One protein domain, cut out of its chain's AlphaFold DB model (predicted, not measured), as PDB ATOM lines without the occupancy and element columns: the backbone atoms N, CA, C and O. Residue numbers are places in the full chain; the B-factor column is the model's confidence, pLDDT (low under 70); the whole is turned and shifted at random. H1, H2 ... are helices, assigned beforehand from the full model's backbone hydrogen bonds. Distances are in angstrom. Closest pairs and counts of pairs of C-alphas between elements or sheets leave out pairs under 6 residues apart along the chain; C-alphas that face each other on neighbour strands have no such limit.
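Overview. This is residues 452 to 457 and 515 to 620 of the 1001 residues of the protein "HECT domain-containing protein" of Yarrowia lipolytica (UniProt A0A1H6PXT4). The long helix H3 lies along one side of a core of loops, and two shorter helices, H5 and H7, meet at a steep angle on another side of it; between them the unnamed residues 600 to 609 thread through the middle. H1 and H2 sit toward one end of the long axis, H4 is near H3, and H6 lies on a loose loop away from the other helices, while residues 574 to 581 and 592 to 597 stick out. The printed part has 112 residues with seven named helices, H1 to H7 in order along the chain, and no named strand; its class is all helix. The whole is compact, with a radius of gyration of the C-alphas of 13.9 A and a rounded outline of 39 by 31 by 30 A.

Along the chain. H1 takes residues 452 to 456, 6.2 A long, and starts with C-alpha 452 at (-30.016, -10.867, -39.895). After the cut come H2, residues 518 to 521, 5.9 A, and H3, residues 525 to 544, 28.6 A, which begins with C-alpha 525 at (-33.360, -24.791, -35.226). H4, residues 549 to 552, measures 6.0 A, and H5, residues 562 to 572, 15.3 A. H6, residues 579 to 583, measures 6.9 A. H7, residues 611 to 620, measures 14.0 A and ends with C-alpha 620 at (-19.970, -26.081, -59.547).

Arrangement. H1 and H2 are close but not clearly touching, with the closest C-alphas, of Met 453 and Asp 520, 6.9 A apart. H2 and H5 are close but not clearly touching, with the closest C-alphas, of Ile 518 and Asp 565, at 6.1 A. H3 and H4 are also close but not clearly touching; the closest C-alphas, of Phe 538 and Phe 552, are 7.3 A apart. H5 and H7 touch, with the closest C-alphas, of Cys 563 and Val 617, at 5.4 A; they run the same way at a steep tilt of 66 degrees. H3 is apart from H5 and from H7, and H4 and H7 are only just apart, at 8.3 A. In H1, H5 and H7 every O i to N i+4 pair is within hydrogen-bond range, in H3 15 of 16; H6 has 0 of 1, with 1 of 2 O i to N i+3 pairs within range, and H2 and H4 are too short for an i+4 pair.

Size, cuts and confidence. The C-alphas farthest apart, of His 456 and Asp 580, are 39.8 A apart. Residues 458 to 514 are not printed, and C-alphas 457 and 515 are 9.0 A apart across the cut. The link from H6 to H7, residues 584 to 610, is long. The mean pLDDT of the printed part is 79.0, and residues 572 to 598 are under 70.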
ATOM      1  N   TYR A 452     -30.721 -11.119 -41.153       90.19
ATOM      2  CA  TYR A 452     -30.016 -10.867 -39.895       90.19
ATOM      3  C   TYR A 452     -28.592 -11.434 -39.930       90.19
ATOM      4  O   TYR A 452     -27.664 -10.721 -39.552       90.19
ATOM      5  N   MET A 453     -28.415 -12.668 -40.415       90.44
ATOM      6  CA  MET A 453     -27.106 -13.318 -40.557       90.44
ATOM      7  C   MET A 453     -26.198 -12.539 -41.509       90.44
ATOM      8  O   MET A 453     -25.156 -12.066 -41.081       90.44
ATOM      9  N   TYR A 454     -26.631 -12.271 -42.743       90.12
ATOM     10  CA  TYR A 454     -25.863 -11.515 -43.744       90.12
ATOM     11  C   TYR A 454     -25.305 -10.175 -43.216       90.12
ATOM     12  O   TYR A 454     -24.163  -9.800 -43.506       90.12
ATOM     13  N   ARG A 455     -26.097  -9.472 -42.392       87.38
ATOM     14  CA  ARG A 455     -25.731  -8.198 -41.747       87.38
ATOM     15  C   ARG A 455     -24.813  -8.337 -40.523       87.38
ATOM     16  O   ARG A 455     -24.217  -7.338 -40.134       87.38
ATOM     17  N   HIS A 456     -24.719  -9.515 -39.901       81.12
ATOM     18  CA  HIS A 456     -24.009  -9.728 -38.628       81.12
ATOM     19  C   HIS A 456     -22.933 -10.822 -38.644       81.12
ATOM     20  O   HIS A 456     -22.198 -10.918 -37.661       81.12
ATOM     21  N   SER A 457     -22.799 -11.618 -39.710       70.81
ATOM     22  CA  SER A 457     -21.583 -12.397 -39.949       70.81
ATOM     23  C   SER A 457     -20.412 -11.413 -39.983       70.81
ATOM     24  O   SER A 457     -20.476 -10.388 -40.674       70.81
ATOM     25  N   LYS A 515     -21.000 -13.819 -48.634       89.06
ATOM     26  CA  LYS A 515     -21.910 -14.969 -48.586       89.06
ATOM     27  C   LYS A 515     -22.095 -15.467 -47.161       89.06
ATOM     28  O   LYS A 515     -21.139 -15.499 -46.393       89.06
ATOM     29  N   ILE A 516     -23.320 -15.869 -46.835       92.06
ATOM     30  CA  ILE A 516     -23.663 -16.553 -45.587       92.06
ATOM     31  C   ILE A 516     -23.072 -17.964 -45.661       92.06
ATOM     32  O   ILE A 516     -23.289 -18.685 -46.641       92.06
ATOM     33  N   ARG A 517     -22.303 -18.366 -44.651       90.50
ATOM     34  CA  ARG A 517     -21.548 -19.628 -44.658       90.50
ATOM     35  C   ARG A 517     -22.274 -20.677 -43.827       90.50
ATOM     36  O   ARG A 517     -23.035 -20.340 -42.927       90.50
ATOM     37  N   ILE A 518     -22.040 -21.960 -44.110       87.75
ATOM     38  CA  ILE A 518     -22.795 -23.065 -43.489       87.75
ATOM     39  C   ILE A 518     -22.834 -22.988 -41.952       87.75
ATOM     40  O   ILE A 518     -23.889 -23.175 -41.353       87.75
ATOM     41  N   TYR A 519     -21.727 -22.617 -41.303       85.94
ATOM     42  CA  TYR A 519     -21.656 -22.492 -39.843       85.94
ATOM     43  C   TYR A 519     -22.545 -21.383 -39.245       85.94
ATOM     44  O   TYR A 519     -22.848 -21.461 -38.054       85.94
ATOM     45  N   ASP A 520     -22.992 -20.400 -40.037       88.06
ATOM     46  CA  ASP A 520     -23.877 -19.320 -39.579       88.06
ATOM     47  C   ASP A 520     -25.295 -19.842 -39.276       88.06
ATOM     48  O   ASP A 520     -25.943 -19.360 -38.345       88.06
ATOM     49  N   TYR A 521     -25.775 -20.845 -40.030       90.25
ATOM     50  CA  TYR A 521     -27.169 -21.317 -39.990       90.25
ATOM     51  C   TYR A 521     -27.356 -22.824 -39.757       90.25
ATOM     52  O   TYR A 521     -28.448 -23.241 -39.380       90.25
ATOM     53  N   CYS A 522     -26.343 -23.676 -39.934       85.00
ATOM     54  CA  CYS A 522     -26.534 -25.137 -39.916       85.00
ATOM     55  C   CYS A 522     -26.905 -25.734 -38.543       85.00
ATOM     56  O   CYS A 522     -27.267 -26.907 -38.452       85.00
ATOM     57  N   ASN A 523     -26.795 -24.939 -37.473       84.44
ATOM     58  CA  ASN A 523     -27.246 -25.271 -36.115       84.44
ATOM     59  C   ASN A 523     -28.513 -24.479 -35.711       84.44
ATOM     60  O   ASN A 523     -28.932 -24.520 -34.553       84.44
ATOM     61  N   ASP A 524     -29.102 -23.708 -36.631       89.12
ATOM     62  CA  ASP A 524     -30.269 -22.869 -36.379       89.12
ATOM     63  C   ASP A 524     -31.556 -23.697 -36.470       89.12
ATOM     64  O   ASP A 524     -32.052 -24.032 -37.552       89.12
ATOM     65  N   TRP A 525     -32.125 -24.018 -35.307       88.75
ATOM     66  CA  TRP A 525     -33.360 -24.791 -35.226       88.75
ATOM     67  C   TRP A 525     -34.560 -24.081 -35.864       88.75
ATOM     68  O   TRP A 525     -35.475 -24.762 -36.316       88.75
ATOM     69  N   GLN A 526     -34.574 -22.744 -35.921       93.25
ATOM     70  CA  GLN A 526     -35.691 -21.985 -36.485       93.25
ATOM     71  C   GLN A 526     -35.668 -22.030 -38.014       93.25
ATOM     72  O   GLN A 526     -36.716 -22.230 -38.622       93.25
ATOM     73  N   ILE A 527     -34.486 -21.927 -38.633       93.00
ATOM     74  CA  ILE A 527     -34.328 -22.152 -40.082       93.00
ATOM     75  C   ILE A 527     -34.621 -23.621 -40.418       93.00
ATOM     76  O   ILE A 527     -35.394 -23.894 -41.332       93.00
ATOM     77  N   THR A 528     -34.103 -24.561 -39.620       91.06
ATOM     78  CA  THR A 528     -34.366 -26.005 -39.781       91.06
ATOM     79  C   THR A 528     -35.864 -26.330 -39.715       91.06
ATOM     80  O   THR A 528     -36.372 -27.093 -40.536       91.06
ATOM     81  N   ALA A 529     -36.591 -25.743 -38.759       91.94
ATOM     82  CA  ALA A 529     -38.036 -25.905 -38.632       91.94
ATOM     83  C   ALA A 529     -38.791 -25.257 -39.802       91.94
ATOM     84  O   ALA A 529     -39.678 -25.882 -40.375       91.94
ATOM     85  N   ALA A 530     -38.422 -24.035 -40.194       95.88
ATOM     86  CA  ALA A 530     -39.070 -23.335 -41.299       95.88
ATOM     87  C   ALA A 530     -38.896 -24.069 -42.635       95.88
ATOM     88  O   ALA A 530     -39.863 -24.202 -43.377       95.88
ATOM     89  N   ALA A 531     -37.716 -24.632 -42.904       93.81
ATOM     90  CA  ALA A 531     -37.473 -25.446 -44.093       93.81
ATOM     91  C   ALA A 531     -38.273 -26.762 -44.096       93.81
ATOM     92  O   ALA A 531     -38.867 -27.111 -45.115       93.81
ATOM     93  N   ARG A 532     -38.365 -27.452 -42.948       91.25
ATOM     94  CA  ARG A 532     -39.222 -28.643 -42.784       91.25
ATOM     95  C   ARG A 532     -40.705 -28.337 -42.964       91.25
ATOM     96  O   ARG A 532     -41.412 -29.102 -43.610       91.25
ATOM     97  N   PHE A 533     -41.192 -27.223 -42.422       94.00
ATOM     98  CA  PHE A 533     -42.580 -26.826 -42.642       94.00
ATOM     99  C   PHE A 533     -42.812 -26.387 -44.098       94.00
ATOM    100  O   PHE A 533     -43.834 -26.739 -44.681       94.00
ATOM    101  N   MET A 534     -41.834 -25.731 -44.732       95.19
ATOM    102  CA  MET A 534     -41.908 -25.395 -46.153       95.19
ATOM    103  C   MET A 534     -41.961 -26.641 -47.048       95.19
ATOM    104  O   MET A 534     -42.734 -26.639 -48.000       95.19
ATOM    105  N   SER A 535     -41.236 -27.730 -46.749       91.00
ATOM    106  CA  SER A 535     -41.372 -28.973 -47.532       91.00
ATOM    107  C   SER A 535     -42.724 -29.671 -47.318       91.00
ATOM    108  O   SER A 535     -43.263 -30.242 -48.264       91.00
ATOM    109  N   VAL A 536     -43.347 -29.542 -46.138       90.75
ATOM    110  CA  VAL A 536     -44.748 -29.964 -45.921       90.75
ATOM    111  C   VAL A 536     -45.721 -29.140 -46.778       90.75
ATOM    112  O   VAL A 536     -46.574 -29.722 -47.445       90.75
ATOM    113  N   LEU A 537     -45.575 -27.811 -46.831       94.19
ATOM    114  CA  LEU A 537     -46.392 -26.947 -47.697       94.19
ATOM    115  C   LEU A 537     -46.138 -27.232 -49.191       94.19
ATOM    116  O   LEU A 537     -47.073 -27.317 -49.978       94.19
ATOM    117  N   PHE A 538     -44.890 -27.472 -49.591       92.81
ATOM    118  CA  PHE A 538     -44.531 -27.826 -50.968       92.81
ATOM    119  C   PHE A 538     -45.179 -29.143 -51.425       92.81
ATOM    120  O   PHE A 538     -45.591 -29.263 -52.578       92.81
ATOM    121  N   ASN A 539     -45.339 -30.101 -50.506       87.75
ATOM    122  CA  ASN A 539     -46.065 -31.349 -50.742       87.75
ATOM    123  C   ASN A 539     -47.587 -31.149 -50.865       87.75
ATOM    124  O   ASN A 539     -48.210 -31.812 -51.689       87.75
ATOM    125  N   VAL A 540     -48.188 -30.218 -50.111       91.06
ATOM    126  CA  VAL A 540     -49.590 -29.790 -50.330       91.06
ATOM    127  C   VAL A 540     -49.734 -29.227 -51.745       91.06
ATOM    128  O   VAL A 540     -50.612 -29.641 -52.501       91.06
ATOM    129  N   ASN A 541     -48.820 -28.336 -52.140       92.38
ATOM    130  CA  ASN A 541     -48.847 -27.704 -53.455       92.38
ATOM    131  C   ASN A 541     -48.600 -28.688 -54.611       92.38
ATOM    132  O   ASN A 541     -49.124 -28.483 -55.696       92.38
ATOM    133  N   PHE A 542     -47.857 -29.776 -54.391       85.25
ATOM    134  CA  PHE A 542     -47.680 -30.842 -55.383       85.25
ATOM    135  C   PHE A 542     -48.977 -31.622 -55.682       85.25
ATOM    136  O   PHE A 542     -49.093 -32.216 -56.748       85.25
ATOM    137  N   VAL A 543     -49.950 -31.614 -54.763       85.81
ATOM    138  CA  VAL A 543     -51.248 -32.293 -54.933       85.81
ATOM    139  C   VAL A 543     -52.353 -31.328 -55.382       85.81
ATOM    140  O   VAL A 543     -53.238 -31.735 -56.130       85.81
ATOM    141  N   ALA A 544     -52.322 -30.069 -54.933       86.88
ATOM    142  CA  ALA A 544     -53.362 -29.078 -55.235       86.88
ATOM    143  C   ALA A 544     -53.018 -28.077 -56.352       86.88
ATOM    144  O   ALA A 544     -53.924 -27.424 -56.863       86.88
ATOM    145  N   SER A 545     -51.739 -27.925 -56.716       88.25
ATOM    146  CA  SER A 545     -51.256 -26.970 -57.731       88.25
ATOM    147  C   SER A 545     -51.723 -25.519 -57.518       88.25
ATOM    148  O   SER A 545     -51.944 -24.788 -58.480       88.25
ATOM    149  N   TYR A 546     -51.871 -25.093 -56.257       90.75
ATOM    150  CA  TYR A 546     -52.337 -23.752 -55.882       90.75
ATOM    151  C   TYR A 546     -51.412 -22.628 -56.387       90.75
ATOM    152  O   TYR A 546     -51.891 -21.584 -56.826       90.75
ATOM    153  N   LEU A 547     -50.094 -22.840 -56.303       93.50
ATOM    154  CA  LEU A 547     -49.054 -21.831 -56.533       93.50
ATOM    155  C   LEU A 547     -47.976 -22.351 -57.501       93.50
ATOM    156  O   LEU A 547     -47.663 -23.547 -57.484       93.50
ATOM    157  N   PRO A 548     -47.321 -21.478 -58.288       90.88
ATOM    158  CA  PRO A 548     -46.152 -21.870 -59.069       90.88
ATOM    159  C   PRO A 548     -44.990 -22.289 -58.153       90.88
ATOM    160  O   PRO A 548     -44.811 -21.752 -57.058       90.88
ATOM    161  N   THR A 549     -44.154 -23.226 -58.617       88.00
ATOM    162  CA  THR A 549     -42.975 -23.725 -57.874       88.00
ATOM    163  C   THR A 549     -42.070 -22.586 -57.377       88.00
ATOM    164  O   THR A 549     -41.527 -22.673 -56.278       88.00
ATOM    165  N   SER A 550     -41.958 -21.496 -58.145       89.44
ATOM    166  CA  SER A 550     -41.143 -20.320 -57.829       89.44
ATOM    167  C   SER A 550     -41.562 -19.556 -56.568       89.44
ATOM    168  O   SER A 550     -40.696 -18.951 -55.941       89.44
ATOM    169  N   GLN A 551     -42.828 -19.629 -56.131       92.88
ATOM    170  CA  GLN A 551     -43.295 -18.953 -54.906       92.88
ATOM    171  C   GLN A 551     -42.622 -19.507 -53.631       92.88
ATOM    172  O   GLN A 551     -42.528 -18.827 -52.609       92.88
ATOM    173  N   PHE A 552     -42.117 -20.744 -53.695       95.38
ATOM    174  CA  PHE A 552     -41.423 -21.409 -52.590       95.38
ATOM    175  C   PHE A 552     -39.937 -21.035 -52.497       95.38
ATOM    176  O   PHE A 552     -39.320 -21.264 -51.453       95.38
ATOM    177  N   TYR A 553     -39.359 -20.449 -53.553       94.88
ATOM    178  CA  TYR A 553     -37.947 -20.076 -53.578       94.88
ATOM    179  C   TYR A 553     -37.679 -18.944 -52.583       94.88
ATOM    180  O   TYR A 553     -38.436 -17.977 -52.481       94.88
ATOM    181  N   ASN A 554     -36.564 -19.039 -51.863       95.06
ATOM    182  CA  ASN A 554     -36.120 -18.000 -50.947       95.06
ATOM    183  C   ASN A 554     -34.914 -17.268 -51.549       95.06
ATOM    184  O   ASN A 554     -33.795 -17.775 -51.526       95.06
ATOM    185  N   THR A 555     -35.118 -16.051 -52.053       89.69
ATOM    186  CA  THR A 555     -34.056 -15.252 -52.697       89.69
ATOM    187  C   THR A 555     -32.932 -14.830 -51.743       89.69
ATOM    188  O   THR A 555     -31.830 -14.510 -52.182       89.69
ATOM    189  N   MET A 556     -33.137 -14.891 -50.420       92.06
ATOM    190  CA  MET A 556     -32.039 -14.712 -49.461       92.06
ATOM    191  C   MET A 556     -31.096 -15.927 -49.397       92.06
ATOM    192  O   MET A 556     -29.972 -15.784 -48.911       92.06
ATOM    193  N   VAL A 557     -31.489 -17.095 -49.923       92.69
ATOM    194  CA  VAL A 557     -30.607 -18.270 -50.070       92.69
ATOM    195  C   VAL A 557     -29.614 -18.099 -51.229       92.69
ATOM    196  O   VAL A 557     -28.539 -18.689 -51.190       92.69
ATOM    197  N   ASP A 558     -29.854 -17.206 -52.193       88.44
ATOM    198  CA  ASP A 558     -28.867 -16.893 -53.246       88.44
ATOM    199  C   ASP A 558     -27.584 -16.243 -52.669       88.44
ATOM    200  O   ASP A 558     -26.472 -16.406 -53.193       88.44
ATOM    201  N   PHE A 559     -27.718 -15.584 -51.511       90.88
ATOM    202  CA  PHE A 559     -26.615 -15.044 -50.708       90.88
ATOM    203  C   PHE A 559     -25.936 -16.094 -49.814       90.88
ATOM    204  O   PHE A 559     -24.953 -15.775 -49.145       90.88
ATOM    205  N   VAL A 560     -26.400 -17.346 -49.789       92.88
ATOM    206  CA  VAL A 560     -25.705 -18.456 -49.125       92.88
ATOM    207  C   VAL A 560     -24.571 -18.969 -50.022       92.88
ATOM    208  O   VAL A 560     -24.598 -18.879 -51.255       92.88
ATOM    209  N   ASP A 561     -23.532 -19.522 -49.405       93.31
ATOM    210  CA  ASP A 561     -22.549 -20.378 -50.069       93.31
ATOM    211  C   ASP A 561     -23.167 -21.743 -50.424       93.31
ATOM    212  O   ASP A 561     -22.871 -22.765 -49.807       93.31
ATOM    213  N   VAL A 562     -24.083 -21.741 -51.401       93.38
ATOM    214  CA  VAL A 562     -24.836 -22.929 -51.839       93.38
ATOM    215  C   VAL A 562     -23.936 -24.038 -52.395       93.38
ATOM    216  O   VAL A 562     -24.273 -25.210 -52.285       93.38
ATOM    217  N   CYS A 563     -22.752 -23.699 -52.913       93.00
ATOM    218  CA  CYS A 563     -21.760 -24.680 -53.357       93.00
ATOM    219  C   CYS A 563     -21.084 -25.377 -52.161       93.00
ATOM    220  O   CYS A 563     -20.878 -26.592 -52.185       93.00
ATOM    221  N   GLY A 564     -20.778 -24.629 -51.092       90.75
ATOM    222  CA  GLY A 564     -20.314 -25.189 -49.819       90.75
ATOM    223  C   GLY A 564     -21.390 -26.005 -49.090       90.75
ATOM    224  O   GLY A 564     -21.092 -27.071 -48.553       90.75
ATOM    225  N   ASP A 565     -22.643 -25.544 -49.121       92.00
ATOM    226  CA  ASP A 565     -23.814 -26.260 -48.597       92.00
ATOM    227  C   ASP A 565     -24.048 -27.589 -49.335       92.00
ATOM    228  O   ASP A 565     -24.139 -28.638 -48.698       92.00
ATOM    229  N   PHE A 566     -24.021 -27.569 -50.673       91.50
ATOM    230  CA  PHE A 566     -24.064 -28.769 -51.510       91.50
ATOM    231  C   PHE A 566     -22.922 -29.736 -51.186       91.50
ATOM    232  O   PHE A 566     -23.155 -30.934 -51.061       91.50
ATOM    233  N   GLY A 567     -21.694 -29.235 -51.007       88.75
ATOM    234  CA  GLY A 567     -20.546 -30.061 -50.628       88.75
ATOM    235  C   GLY A 567     -20.742 -30.770 -49.284       88.75
ATOM    236  O   GLY A 567     -20.466 -31.965 -49.171       88.75
ATOM    237  N   ALA A 568     -21.275 -30.063 -48.283       86.44
ATOM    238  CA  ALA A 568     -21.610 -30.649 -46.987       86.44
ATOM    239  C   ALA A 568     -22.756 -31.671 -47.092       86.44
ATOM    240  O   ALA A 568     -22.660 -32.761 -46.529       86.44
ATOM    241  N   TRP A 569     -23.805 -31.361 -47.857       87.00
ATOM    242  CA  TRP A 569     -24.937 -32.254 -48.098       87.00
ATOM    243  C   TRP A 569     -24.526 -33.545 -48.831       87.00
ATOM    244  O   TRP A 569     -24.798 -34.644 -48.346       87.00
ATOM    245  N   GLN A 570     -23.780 -33.423 -49.933       82.12
ATOM    246  CA  GLN A 570     -23.218 -34.540 -50.703       82.12
ATOM    247  C   GLN A 570     -22.290 -35.423 -49.848       82.12
ATOM    248  O   GLN A 570     -22.236 -36.628 -50.066       82.12
ATOM    249  N   SER A 571     -21.586 -34.854 -48.860       74.06
ATOM    250  CA  SER A 571     -20.725 -35.625 -47.946       74.06
ATOM    251  C   SER A 571     -21.483 -36.471 -46.912       74.06
ATOM    252  O   SER A 571     -20.894 -37.383 -46.334       74.06
ATOM    253  N   ARG A 572     -22.775 -36.193 -46.686       67.38
ATOM    254  CA  ARG A 572     -23.653 -36.987 -45.813       67.38
ATOM    255  C   ARG A 572     -24.317 -38.128 -46.574       67.38
ATOM    256  O   ARG A 572     -24.284 -39.270 -46.120       67.38
ATOM    257  N   ASP A 573     -24.947 -37.805 -47.701       56.16
ATOM    258  CA  ASP A 573     -25.809 -38.735 -48.433       56.16
ATOM    259  C   ASP A 573     -24.955 -39.640 -49.337       56.16
ATOM    260  O   ASP A 573     -24.948 -39.524 -50.560       56.16
ATOM    261  N   GLY A 574     -24.203 -40.547 -48.696       43.97
ATOM    262  CA  GLY A 574     -23.274 -41.512 -49.305       43.97
ATOM    263  C   GLY A 574     -23.931 -42.641 -50.111       43.97
ATOM    264  O   GLY A 574     -23.305 -43.669 -50.371       43.97
ATOM    265  N   THR A 575     -25.190 -42.468 -50.501       39.97
ATOM    266  CA  THR A 575     -25.969 -43.346 -51.373       39.97
ATOM    267  C   THR A 575     -26.640 -42.494 -52.448       39.97
ATOM    268  O   THR A 575     -27.079 -41.377 -52.182       39.97
ATOM    269  N   ASN A 576     -26.729 -43.007 -53.680       42.75
ATOM    270  CA  ASN A 576     -27.457 -42.308 -54.742       42.75
ATOM    271  C   ASN A 576     -28.911 -42.084 -54.306       42.75
ATOM    272  O   ASN A 576     -29.605 -43.037 -53.947       42.75
ATOM    273  N   LEU A 577     -29.370 -40.836 -54.376       48.72
ATOM    274  CA  LEU A 577     -30.757 -40.475 -54.095       48.72
ATOM    275  C   LEU A 577     -31.666 -41.144 -55.137       48.72
ATOM    276  O   LEU A 577     -31.575 -40.858 -56.331       48.72
ATOM    277  N   ASN A 578     -32.518 -42.068 -54.688       41.81
ATOM    278  CA  ASN A 578     -33.429 -42.796 -55.570       41.81
ATOM    279  C   ASN A 578     -34.458 -41.846 -56.201       41.81
ATOM    280  O   ASN A 578     -35.030 -40.995 -55.517       41.81
ATOM    281  N   ALA A 579     -34.753 -42.060 -57.487       39.91
ATOM    282  CA  ALA A 579     -35.729 -41.280 -58.255       39.91
ATOM    283  C   ALA A 579     -37.110 -41.189 -57.575       39.91
ATOM    284  O   ALA A 579     -37.746 -40.137 -57.613       39.91
ATOM    285  N   ASP A 580     -37.529 -42.250 -56.874       37.12
ATOM    286  CA  ASP A 580     -38.774 -42.284 -56.096       37.12
ATOM    287  C   ASP A 580     -38.899 -41.132 -55.087       37.12
ATOM    288  O   ASP A 580     -40.008 -40.682 -54.800       37.12
ATOM    289  N   MET A 581     -37.785 -40.630 -54.546       45.56
ATOM    290  CA  MET A 581     -37.814 -39.556 -53.552       45.56
ATOM    291  C   MET A 581     -38.081 -38.182 -54.184       45.56
ATOM    292  O   MET A 581     -38.664 -37.319 -53.533       45.56
ATOM    293  N   LEU A 582     -37.722 -37.995 -55.461       47.59
ATOM    294  CA  LEU A 582     -37.876 -36.727 -56.184       47.59
ATOM    295  C   LEU A 582     -39.315 -36.447 -56.612       47.59
ATOM    296  O   LEU A 582     -39.721 -35.289 -56.700       47.59
ATOM    297  N   CYS A 583     -40.078 -37.506 -56.877       42.22
ATOM    298  CA  CYS A 583     -41.356 -37.409 -57.579       42.22
ATOM    299  C   CYS A 583     -42.571 -37.832 -56.737       42.22
ATOM    300  O   CYS A 583     -43.691 -37.480 -57.089       42.22
ATOM    301  N   ASN A 584     -42.381 -38.552 -55.622       38.34
ATOM    302  CA  ASN A 584     -43.483 -39.054 -54.784       38.34
ATOM    303  C   ASN A 584     -43.761 -38.198 -53.527       38.34
ATOM    304  O   ASN A 584     -44.381 -38.684 -52.582       38.34
ATOM    305  N   GLY A 585     -43.252 -36.960 -53.450       39.88
ATOM    306  CA  GLY A 585     -43.455 -36.070 -52.290       39.88
ATOM    307  C   GLY A 585     -42.918 -36.618 -50.956       39.88
ATOM    308  O   GLY A 585     -43.337 -36.184 -49.882       39.88
ATOM    309  N   SER A 586     -42.008 -37.595 -50.989       39.84
ATOM    310  CA  SER A 586     -41.377 -38.130 -49.777       39.84
ATOM    311  C   SER A 586     -40.564 -37.028 -49.097       39.84
ATOM    312  O   SER A 586     -39.838 -36.313 -49.780       39.84
ATOM    313  N   LEU A 587     -40.704 -36.851 -47.774       43.06
ATOM    314  CA  LEU A 587     -40.172 -35.670 -47.078       43.06
ATOM    315  C   LEU A 587     -38.663 -35.475 -47.310       43.06
ATOM    316  O   LEU A 587     -37.826 -36.145 -46.701       43.06
ATOM    317  N   PHE A 588     -38.340 -34.473 -48.129       47.12
ATOM    318  CA  PHE A 588     -37.026 -33.847 -48.185       47.12
ATOM    319  C   PHE A 588     -36.652 -33.335 -46.785       47.12
ATOM    320  O   PHE A 588     -37.461 -32.685 -46.114       47.12
ATOM    321  N   GLY A 589     -35.438 -33.676 -46.340       47.25
ATOM    322  CA  GLY A 589     -34.992 -33.486 -44.958       47.25
ATOM    323  C   GLY A 589     -35.518 -34.569 -44.010       47.25
ATOM    324  O   GLY A 589     -36.357 -34.284 -43.154       47.25
ATOM    325  N   GLY A 590     -34.995 -35.792 -44.166       40.56
ATOM    326  CA  GLY A 590     -35.499 -37.032 -43.564       40.56
ATOM    327  C   GLY A 590     -35.811 -37.009 -42.058       40.56
ATOM    328  O   GLY A 590     -35.276 -36.224 -41.271       40.56
ATOM    329  N   THR A 591     -36.696 -37.925 -41.659       37.75
ATOM    330  CA  THR A 591     -37.288 -38.026 -40.314       37.75
ATOM    331  C   THR A 591     -36.372 -38.626 -39.241       37.75
ATOM    332  O   THR A 591     -36.836 -38.889 -38.131       37.75
ATOM    333  N   ASP A 592     -35.094 -38.859 -39.540       36.78
ATOM    334  CA  ASP A 592     -34.174 -39.571 -38.653       36.78
ATOM    335  C   ASP A 592     -33.804 -38.736 -37.422       36.78
ATOM    336  O   ASP A 592     -32.913 -37.887 -37.432       36.78
ATOM    337  N   THR A 593     -34.477 -39.027 -36.308       38.25
ATOM    338  CA  THR A 593     -34.260 -38.410 -34.987       38.25
ATOM    339  C   THR A 593     -33.010 -38.936 -34.264       38.25
ATOM    340  O   THR A 593     -32.927 -38.881 -33.032       38.25
ATOM    341  N   SER A 594     -32.030 -39.435 -35.028       35.62
ATOM    342  CA  SER A 594     -30.754 -39.957 -34.534       35.62
ATOM    343  C   SER A 594     -30.057 -38.950 -33.604       35.62
ATOM    344  O   SER A 594     -30.116 -37.746 -33.863       35.62
ATOM    345  N   PRO A 595     -29.374 -39.388 -32.528       36.88
ATOM    346  CA  PRO A 595     -28.505 -38.496 -31.757       36.88
ATOM    347  C   PRO A 595     -27.362 -37.912 -32.607       36.88
ATOM    348  O   PRO A 595     -26.928 -36.798 -32.329       36.88
ATOM    349  N   ASP A 596     -26.957 -38.600 -33.680       38.44
ATOM    350  CA  ASP A 596     -25.967 -38.137 -34.663       38.44
ATOM    351  C   ASP A 596     -26.604 -37.318 -35.809       38.44
ATOM    352  O   ASP A 596     -26.074 -37.264 -36.920       38.44
ATOM    353  N   ALA A 597     -27.769 -36.697 -35.571       47.62
ATOM    354  CA  ALA A 597     -28.481 -35.891 -36.563       47.62
ATOM    355  C   ALA A 597     -27.579 -34.790 -37.144       47.62
ATOM    356  O   ALA A 597     -27.237 -33.803 -36.487       47.62
ATOM    357  N   THR A 598     -27.208 -34.966 -38.412       55.44
ATOM    358  CA  THR A 598     -26.295 -34.072 -39.122       55.44
ATOM    359  C   THR A 598     -26.826 -32.648 -39.204       55.44
ATOM    360  O   THR A 598     -28.028 -32.431 -39.372       55.44
ATOM    361  N   LYS A 599     -25.899 -31.690 -39.186       73.38
ATOM    362  CA  LYS A 599     -26.157 -30.255 -39.342       73.38
ATOM    363  C   LYS A 599     -27.026 -29.953 -40.575       73.38
ATOM    364  O   LYS A 599     -26.898 -30.602 -41.613       73.38
ATOM    365  N   PHE A 600     -27.900 -28.957 -40.446       87.50
ATOM    366  CA  PHE A 600     -28.841 -28.552 -41.491       87.50
ATOM    367  C   PHE A 600     -28.122 -27.999 -42.733       87.50
ATOM    368  O   PHE A 600     -27.117 -27.297 -42.610       87.50
ATOM    369  N   THR A 601     -28.680 -28.288 -43.911       90.88
ATOM    370  CA  THR A 601     -28.242 -27.801 -45.229       90.88
ATOM    371  C   THR A 601     -29.456 -27.407 -46.073       90.88
ATOM    372  O   THR A 601     -30.509 -28.038 -45.963       90.88
ATOM    373  N   PHE A 602     -29.331 -26.387 -46.924       93.25
ATOM    374  CA  PHE A 602     -30.415 -25.940 -47.813       93.25
ATOM    375  C   PHE A 602     -30.638 -26.884 -49.004       93.25
ATOM    376  O   PHE A 602     -31.777 -27.064 -49.426       93.25
ATOM    377  N   CYS A 603     -29.600 -27.564 -49.494       91.62
ATOM    378  CA  CYS A 603     -29.717 -28.581 -50.544       91.62
ATOM    379  C   CYS A 603     -30.542 -29.806 -50.112       91.62
ATOM    380  O   CYS A 603     -31.112 -30.487 -50.958       91.62
ATOM    381  N   ALA A 604     -30.703 -30.042 -48.805       88.19
ATOM    382  CA  ALA A 604     -31.650 -31.032 -48.292       88.19
ATOM    383  C   ALA A 604     -33.131 -30.596 -48.416       88.19
ATOM    384  O   ALA A 604     -34.012 -31.399 -48.113       88.19
ATOM    385  N   PHE A 605     -33.409 -29.359 -48.853       91.81
ATOM    386  CA  PHE A 605     -34.743 -28.778 -49.054       91.81
ATOM    387  C   PHE A 605     -34.823 -28.004 -50.394       91.81
ATOM    388  O   PHE A 605     -34.941 -26.775 -50.391       91.81
ATOM    389  N   PRO A 606     -34.790 -28.686 -51.561       92.19
ATOM    390  CA  PRO A 606     -34.646 -28.032 -52.870       92.19
ATOM    391  C   PRO A 606     -35.788 -27.078 -53.259       92.19
ATOM    392  O   PRO A 606     -35.633 -26.285 -54.184       92.19
ATOM    393  N   CYS A 607     -36.921 -27.115 -52.552       92.75
ATOM    394  CA  CYS A 607     -38.017 -26.158 -52.708       92.75
ATOM    395  C   CYS A 607     -37.653 -24.721 -52.298       92.75
ATOM    396  O   CYS A 607     -38.290 -23.796 -52.782       92.75
ATOM    397  N   LEU A 608     -36.646 -24.526 -51.433       95.50
ATOM    398  CA  LEU A 608     -36.171 -23.198 -51.017       95.50
ATOM    399  C   LEU A 608     -35.097 -22.617 -51.945       95.50
ATOM    400  O   LEU A 608     -34.875 -21.407 -51.930       95.50
ATOM    401  N   LEU A 609     -34.404 -23.459 -52.716       94.75
ATOM    402  CA  LEU A 609     -33.354 -23.017 -53.631       94.75
ATOM    403  C   LEU A 609     -33.982 -22.371 -54.870       94.75
ATOM    404  O   LEU A 609     -34.802 -23.002 -55.537       94.75
ATOM    405  N   SER A 610     -33.547 -21.159 -55.221       93.25
ATOM    406  CA  SER A 610     -33.893 -20.567 -56.515       93.25
ATOM    407  C   SER A 610     -33.325 -21.402 -57.670       93.25
ATOM    408  O   SER A 610     -32.330 -22.121 -57.512       93.25
ATOM    409  N   LEU A 611     -33.897 -21.255 -58.868       91.38
ATOM    410  CA  LEU A 611     -33.333 -21.870 -60.071       91.38
ATOM    411  C   LEU A 611     -31.882 -21.403 -60.322       91.38
ATOM    412  O   LEU A 611     -31.044 -22.202 -60.734       91.38
ATOM    413  N   GLY A 612     -31.541 -20.154 -59.982       90.81
ATOM    414  CA  GLY A 612     -30.169 -19.632 -60.040       90.81
ATOM    415  C   GLY A 612     -29.210 -20.305 -59.051       90.81
ATOM    416  O   GLY A 612     -28.090 -20.662 -59.424       90.81
ATOM    417  N   ALA A 613     -29.654 -20.566 -57.818       92.94
ATOM    418  CA  ALA A 613     -28.888 -21.313 -56.820       92.94
ATOM    419  C   ALA A 613     -28.655 -22.771 -57.248       92.94
ATOM    420  O   ALA A 613     -27.522 -23.252 -57.187       92.94
ATOM    421  N   LYS A 614     -29.694 -23.460 -57.743       94.19
ATOM    422  CA  LYS A 614     -29.576 -24.834 -58.264       94.19
ATOM    423  C   LYS A 614     -28.633 -24.901 -59.467       94.19
ATOM    424  O   LYS A 614     -27.760 -25.764 -59.508       94.19
ATOM    425  N   THR A 615     -28.752 -23.953 -60.401       92.88
ATOM    426  CA  THR A 615     -27.849 -23.829 -61.560       92.88
ATOM    427  C   THR A 615     -26.405 -23.647 -61.099       92.88
ATOM    428  O   THR A 615     -25.538 -24.411 -61.509       92.88
ATOM    429  N   SER A 616     -26.155 -22.736 -60.151       92.38
ATOM    430  CA  SER A 616     -24.820 -22.504 -59.573       92.38
ATOM    431  C   SER A 616     -24.211 -23.767 -58.945       92.38
ATOM    432  O   SER A 616     -22.999 -23.976 -59.016       92.38
ATOM    433  N   VAL A 617     -25.037 -24.624 -58.334       94.06
ATOM    434  CA  VAL A 617     -24.610 -25.919 -57.781       94.06
ATOM    435  C   VAL A 617     -24.290 -26.931 -58.886       94.06
ATOM    436  O   VAL A 617     -23.267 -27.612 -58.801       94.06
ATOM    437  N   LEU A 618     -25.112 -27.007 -59.938       93.88
ATOM    438  CA  LEU A 618     -24.878 -27.885 -61.090       93.88
ATOM    439  C   LEU A 618     -23.595 -27.504 -61.843       93.88
ATOM    440  O   LEU A 618     -22.776 -28.373 -62.138       93.88
ATOM    441  N   GLU A 619     -23.374 -26.209 -62.076       92.88
ATOM    442  CA  GLU A 619     -22.148 -25.673 -62.679       92.88
ATOM    443  C   GLU A 619     -20.913 -25.936 -61.813       92.88
ATOM    444  O   GLU A 619     -19.854 -26.304 -62.324       92.88
ATOM    445  N   TYR A 620     -21.040 -25.781 -60.492       93.31
ATOM    446  CA  TYR A 620     -19.970 -26.081 -59.547       93.31
ATOM    447  C   TYR A 620     -19.593 -27.570 -59.559       93.31
ATOM    448  O   TYR A 620     -18.405 -27.891 -59.616       93.31
TER     449      TYR A 620